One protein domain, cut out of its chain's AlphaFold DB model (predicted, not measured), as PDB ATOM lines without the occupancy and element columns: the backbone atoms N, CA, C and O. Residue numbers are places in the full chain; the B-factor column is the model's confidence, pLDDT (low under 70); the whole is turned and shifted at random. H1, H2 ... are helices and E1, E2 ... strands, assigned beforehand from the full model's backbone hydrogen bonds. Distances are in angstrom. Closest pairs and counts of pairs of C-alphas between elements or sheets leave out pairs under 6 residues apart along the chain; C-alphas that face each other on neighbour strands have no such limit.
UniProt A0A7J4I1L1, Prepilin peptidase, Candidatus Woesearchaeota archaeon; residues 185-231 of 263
ATOM      1  N   GLU A 185     136.609 146.699 164.148       96.56
ATOM      2  CA  GLU A 185     136.422 146.439 165.587       96.56
ATOM      3  C   GLU A 185     135.523 145.241 165.878       96.56
ATOM      4  O   GLU A 185     135.549 144.719 166.987       96.56
ATOM      5  N   ARG A 186     134.701 144.832 164.908       96.44
ATOM      6  CA  ARG A 186     133.811 143.673 165.024       96.44
ATOM      7  C   ARG A 186     134.415 142.407 164.425       96.44
ATOM      8  O   ARG A 186     133.767 141.371 164.495       96.44
ATOM      9  N   LEU A 187     135.603 142.501 163.823       95.69
ATOM     10  CA  LEU A 187     136.296 141.337 163.286       95.69
ATOM     11  C   LEU A 187     136.755 140.439 164.428       95.69
ATOM     12  O   LEU A 187     137.319 140.908 165.419       95.69
ATOM     13  N   THR A 188     136.560 139.145 164.240       93.75
ATOM     14  CA  THR A 188     137.037 138.106 165.145       93.75
ATOM     15  C   THR A 188     138.036 137.196 164.432       93.75
ATOM     16  O   THR A 188     137.966 137.041 163.208       93.75
ATOM     17  N   PRO A 189     139.010 136.610 165.157       92.06
ATOM     18  CA  PRO A 189     139.949 135.676 164.553       92.06
ATOM     19  C   PRO A 189     139.216 134.517 163.872       92.06
ATOM     20  O   PRO A 189     138.394 133.843 164.494       92.06
ATOM     21  N   GLY A 190     139.536 134.281 162.602       89.06
ATOM     22  CA  GLY A 190     138.884 133.268 161.774       89.06
ATOM     23  C   GLY A 190     137.764 133.781 160.862       89.06
ATOM     24  O   GLY A 190     137.296 133.001 160.034       89.06
ATOM     25  N   ASP A 191     137.367 135.059 160.937       91.88
ATOM     26  CA  ASP A 191     136.426 135.639 159.965       91.88
ATOM     27  C   ASP A 191     136.974 135.535 158.533       91.88
ATOM     28  O   ASP A 191     138.143 135.840 158.267       91.88
ATOM     29  N   TRP A 192     136.120 135.132 157.588       91.50
ATOM     30  CA  TRP A 192     136.501 134.972 156.186       91.50
ATOM     31  C   TRP A 192     136.367 136.296 155.434       91.50
ATOM     32  O   TRP A 192     135.261 136.800 155.231       91.50
ATOM     33  N   ILE A 193     137.484 136.843 154.955       94.81
ATOM     34  CA  ILE A 193     137.495 138.081 154.167       94.81
ATOM     35  C   ILE A 193     137.100 137.787 152.715       94.81
ATOM     36  O   ILE A 193     137.735 136.977 152.044       94.81
ATOM     37  N   ALA A 194     136.053 138.440 152.215       94.25
ATOM     38  CA  ALA A 194     135.487 138.151 150.896       94.25
ATOM     39  C   ALA A 194     136.220 138.844 149.732       94.25
ATOM     40  O   ALA A 194     136.111 138.390 148.594       94.25
ATOM     41  N   GLU A 195     136.988 139.902 150.006       94.88
ATOM     42  CA  GLU A 195     137.732 140.682 149.006       94.88
ATOM     43  C   GLU A 195     139.131 141.058 149.508       94.88
ATOM     44  O   GLU A 195     139.345 141.235 150.705       94.88
ATOM     45  N   ASP A 196     140.110 141.180 148.607       96.12
ATOM     46  CA  ASP A 196     141.464 141.578 149.001       96.12
ATOM     47  C   ASP A 196     141.477 143.016 149.549       96.12
ATOM     48  O   ASP A 196     141.110 143.974 148.867       96.12
ATOM     49  N   VAL A 197     141.972 143.181 150.776       95.50
ATOM     50  CA  VAL A 197     142.191 144.486 151.401       95.50
ATOM     51  C   VAL A 197     143.624 144.924 151.114       95.50
ATOM     52  O   VAL A 197     144.582 144.447 151.731       95.50
ATOM     53  N   ILE A 198     143.776 145.844 150.161       95.19
ATOM     54  CA  ILE A 198     145.072 146.375 149.725       95.19
ATOM     55  C   ILE A 198     145.158 147.850 150.110       95.19
ATOM     56  O   ILE A 198     144.334 148.659 149.694       95.19
ATOM     57  N   VAL A 199     146.182 148.221 150.881       93.50
ATOM     58  CA  VAL A 199     146.418 149.615 151.283       93.50
ATOM     59  C   VAL A 199     147.829 150.025 150.882       93.50
ATOM     60  O   VAL A 199     148.803 149.383 151.268       93.50
ATOM     61  N   LYS A 200     147.940 151.106 150.096       91.31
ATOM     62  CA  LYS A 200     149.215 151.608 149.543       91.31
ATOM     63  C   LYS A 200     150.013 150.527 148.788       91.31
ATOM     64  O   LYS A 200     151.218 150.402 148.967       91.31
ATOM     65  N   GLY A 201     149.323 149.703 147.997       91.38
ATOM     66  CA  GLY A 201     149.932 148.623 147.209       91.38
ATOM     67  C   GLY A 201     150.324 147.370 148.004       91.38
ATOM     68  O   GLY A 201     150.708 146.374 147.399       91.38
ATOM     69  N   LYS A 202     150.187 147.368 149.338       93.88
ATOM     70  CA  LYS A 202     150.442 146.190 150.176       93.88
ATOM     71  C   LYS A 202     149.137 145.462 150.496       93.88
ATOM     72  O   LYS A 202     148.223 146.055 151.071       93.88
ATOM     73  N   ARG A 203     149.063 144.169 150.157       95.31
ATOM     74  CA  ARG A 203     147.967 143.279 150.569       95.31
ATOM     75  C   ARG A 203     148.059 143.015 152.072       95.31
ATOM     76  O   ARG A 203     149.112 142.606 152.556       95.31
ATOM     77  N   ILE A 204     146.969 143.269 152.791       94.81
ATOM     78  CA  ILE A 204     146.867 143.036 154.237       94.81
ATOM     79  C   ILE A 204     146.216 141.681 154.504       94.81
ATOM     80  O   ILE A 204     146.790 140.852 155.206       94.81
ATOM     81  N   CYS A 205     145.041 141.461 153.917       95.12
ATOM     82  CA  CYS A 205     144.293 140.214 154.001       95.12
ATOM     83  C   CYS A 205     143.383 140.036 152.776       95.12
ATOM     84  O   CYS A 205     143.234 140.961 151.976       95.12
ATOM     85  N   GLY A 206     142.779 138.859 152.623       93.38
ATOM     86  CA  GLY A 206     141.782 138.593 151.589       93.38
ATOM     87  C   GLY A 206     141.352 137.124 151.500       93.38
ATOM     88  O   GLY A 206     141.688 136.331 152.375       93.38
ATOM     89  N   PRO A 207     140.675 136.721 150.410       90.12
ATOM     90  CA  PRO A 207     139.971 135.434 150.323       90.12
ATOM     91  C   PRO A 207     140.853 134.192 150.348       90.12
ATOM     92  O   PRO A 207     140.352 133.091 150.546       90.12
ATOM     93  N   LYS A 208     142.149 134.364 150.071       87.25
ATOM     94  CA  LYS A 208     143.140 133.283 150.071       87.25
ATOM     95  C   LYS A 208     143.654 132.951 151.472       87.25
ATOM     96  O   LYS A 208     144.359 131.958 151.624       87.25
ATOM     97  N   ASP A 209     143.340 133.781 152.461       89.50
ATOM     98  CA  ASP A 209     143.755 133.560 153.840       89.50
ATOM     99  C   ASP A 209     142.737 132.621 154.513       89.50
ATOM    100  O   ASP A 209     141.537 132.716 154.252       89.50
ATOM    101  N   LEU A 210     143.197 131.708 155.374       83.44
ATOM    102  CA  LEU A 210     142.363 130.709 156.072       83.44
ATOM    103  C   LEU A 210     141.602 131.328 157.262       83.44
ATOM    104  O   LEU A 210     141.607 130.798 158.375       83.44
ATOM    105  N   GLY A 211     140.973 132.476 157.013       87.75
ATOM    106  CA  GLY A 211     140.441 133.386 158.021       87.75
ATOM    107  C   GLY A 211     141.453 134.457 158.436       87.75
ATOM    108  O   GLY A 211     142.658 134.320 158.227       87.75
ATOM    109  N   ILE A 212     140.945 135.547 159.006       92.56
ATOM    110  CA  ILE A 212     141.779 136.659 159.462       92.56
ATOM    111  C   ILE A 212     142.472 136.339 160.797       92.56
ATOM    112  O   ILE A 212     141.842 135.834 161.729       92.56
ATOM    113  N   ASP A 213     143.763 136.654 160.903       93.69
ATOM    114  CA  ASP A 213     144.536 136.494 162.136       93.69
ATOM    115  C   ASP A 213     144.474 137.740 163.052       93.69
ATOM    116  O   ASP A 213     144.070 138.840 162.659       93.69
ATOM    117  N   GLU A 214     144.904 137.591 164.308       95.19
ATOM    118  CA  GLU A 214     144.914 138.700 165.272       95.19
ATOM    119  C   GLU A 214     145.829 139.871 164.868       95.19
ATOM    120  O   GLU A 214     145.555 141.028 165.206       95.19
ATOM    121  N   GLN A 215     146.938 139.607 164.175       95.44
ATOM    122  CA  GLN A 215     147.893 140.635 163.750       95.44
ATOM    123  C   GLN A 215     147.331 141.470 162.589       95.44
ATOM    124  O   GLN A 215     147.488 142.698 162.560       95.44
ATOM    125  N   GLN A 216     146.624 140.829 161.664       96.25
ATOM    126  CA  GLN A 216     145.872 141.431 160.577       96.25
ATOM    127  C   GLN A 216     144.745 142.294 161.139       96.25
ATOM    128  O   GLN A 216     144.661 143.464 160.766       96.25
ATOM    129  N   ILE A 217     143.962 141.801 162.110       96.62
ATOM    130  CA  ILE A 217     142.935 142.610 162.795       96.62
ATOM    131  C   ILE A 217     143.567 143.861 163.423       96.62
ATOM    132  O   ILE A 217     143.125 144.980 163.156       96.62
ATOM    133  N   LYS A 218     144.661 143.713 164.188       97.00
ATOM    134  CA  LYS A 218     145.396 144.854 164.775       97.00
ATOM    135  C   LYS A 218     145.868 145.848 163.710       97.00
ATOM    136  O   LYS A 218     145.848 147.059 163.935       97.00
ATOM    137  N   THR A 219     146.282 145.358 162.545       96.62
ATOM    138  CA  THR A 219     146.694 146.198 161.414       96.62
ATOM    139  C   THR A 219     145.507 146.961 160.824       96.62
ATOM    140  O   THR A 219     145.602 148.173 160.636       96.62
ATOM    141  N   LEU A 220     144.370 146.299 160.600       96.31
ATOM    142  CA  LEU A 220     143.147 146.929 160.099       96.31
ATOM    143  C   LEU A 220     142.612 147.994 161.065       96.31
ATOM    144  O   LEU A 220     142.230 149.077 160.629       96.31
ATOM    145  N   LEU A 221     142.672 147.750 162.377       97.00
ATOM    146  CA  LEU A 221     142.308 148.741 163.395       97.00
ATOM    147  C   LEU A 221     143.174 150.005 163.301       97.00
ATOM    148  O   LEU A 221     142.650 151.120 163.259       97.00
ATOM    149  N   LYS A 222     144.499 149.851 163.174       96.75
ATOM    150  CA  LYS A 222     145.421 150.983 162.960       96.75
ATOM    151  C   LYS A 222     145.129 151.726 161.653       96.75
ATOM    152  O   LYS A 222     145.245 152.949 161.596       96.75
ATOM    153  N   LEU A 223     144.763 151.010 160.591       95.94
ATOM    154  CA  LEU A 223     144.416 151.609 159.298       95.94
ATOM    155  C   LEU A 223     143.095 152.383 159.358       95.94
ATOM    156  O   LEU A 223     142.993 153.457 158.762       95.94
ATOM    157  N   LYS A 224     142.121 151.895 160.129       95.12
ATOM    158  CA  LYS A 224     140.869 152.607 160.383       95.12
ATOM    159  C   LYS A 224     141.076 153.882 161.192       95.12
ATOM    160  O   LYS A 224     140.510 154.912 160.839       95.12
ATOM    161  N   GLN A 225     141.936 153.859 162.212       95.44
ATOM    162  CA  GLN A 225     142.315 155.071 162.958       95.44
ATOM    163  C   GLN A 225     142.920 156.143 162.037       95.44
ATOM    164  O   GLN A 225     142.655 157.331 162.198       95.44
ATOM    165  N   LYS A 226     143.668 155.720 161.010       95.69
ATOM    166  CA  LYS A 226     144.213 156.594 159.958       95.69
ATOM    167  C   LYS A 226     143.195 156.980 158.873       95.69
ATOM    168  O   LYS A 226     143.586 157.612 157.897       95.69
ATOM    169  N   LYS A 227     141.919 156.595 159.015       94.50
ATOM    170  CA  LYS A 227     140.827 156.810 158.046       94.50
ATOM    171  C   LYS A 227     141.110 156.252 156.643       94.50
ATOM    172  O   LYS A 227     140.567 156.744 155.663       94.50
ATOM    173  N   LEU A 228     141.959 155.225 156.538       94.00
ATOM    174  CA  LEU A 228     142.289 154.590 155.255       94.00
ATOM    175  C   LEU A 228     141.281 153.505 154.864       94.00
ATOM    176  O   LEU A 228     141.155 153.186 153.688       94.00
ATOM    177  N   ILE A 229     140.587 152.936 155.850       94.75
ATOM    178  CA  ILE A 229     139.521 151.952 155.661       94.75
ATOM    179  C   ILE A 229     138.393 152.228 156.657       94.75
ATOM    180  O   ILE A 229     138.642 152.657 157.784       94.75
ATOM    181  N   HIS A 230     137.157 151.943 156.259       95.12
ATOM    182  CA  HIS A 230     135.986 152.062 157.137       95.12
ATOM    183  C   HIS A 230     135.372 150.702 157.450       95.12
ATOM    184  O   HIS A 230     135.055 150.412 158.604       95.12
ATOM    185  N   THR A 231     135.248 149.870 156.421       96.56
ATOM    186  CA  THR A 231     134.621 148.554 156.485       96.56
ATOM    187  C   THR A 231     135.425 147.542 155.694       96.56
ATOM    188  O   THR A 231     136.113 147.895 154.737       96.56
TER     189      THR A 231
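AT A GLANCE: This is residues 185 to 231 of the 263 residues of the protein "Prepilin peptidase" of Candidatus Woesearchaeota archaeon (UniProt A0A7J4I1L1). A small two-strand hairpin, E1 and E2, has one helix, H1, over it, with E2 the nearer strand, and the short link of residues 206 to 213 joins E2 to H1 at one end. The unnamed residues 185 to 196 run from beside the helix to the hairpin, and residues 226 to 231 fold back after the helix. The printed part has 47 residues, with two named strands and one named helix in the order E1, E2, H1; the sheet, E1 - E2, is antiparallel. The class is mixed, helices and strands, with 19 residues, under half, in named elements. The whole is compact, with a radius of gyration of the C-alphas of 9.8 A and spans of 26 by 22 by 16 A.

HOW THE PARTS SIT: E1, residues 197 to 199, and E2, residues 202 to 205, form a hairpin with a tight link, antiparallel at 151 degrees between their directions. N 197 and O 205 are 2.8 A apart and N 204 and O 197 are 2.9 A apart, both within hydrogen-bond range. The closest C-alphas of E2 and H1, residues 214 to 225, are those of Ile 204 and Gln 216, 6.6 A apart. E1 and H1 are only just apart, at 8.5 A. In H1 every O i to N i+4 pair is within hydrogen-bond range.

IN THESE COORDINATES: E1 begins at C-alpha 197, (142.191, 144.486, 151.401), and is 6.6 A long from first to last C-alpha. E2 measures 9.4 A in the same way. H1 measures 16.7 A and ends at C-alpha 225, (142.315, 155.071, 162.958).

THE WHOLE: The two C-alphas farthest apart are those of Leu 210 and Lys 226, at 26.2 A. The printed part has no cut. The link from E2 to H1 is short, with 8 residues. The mean pLDDT of the printed part is 93.9, and no printed residue is under 70.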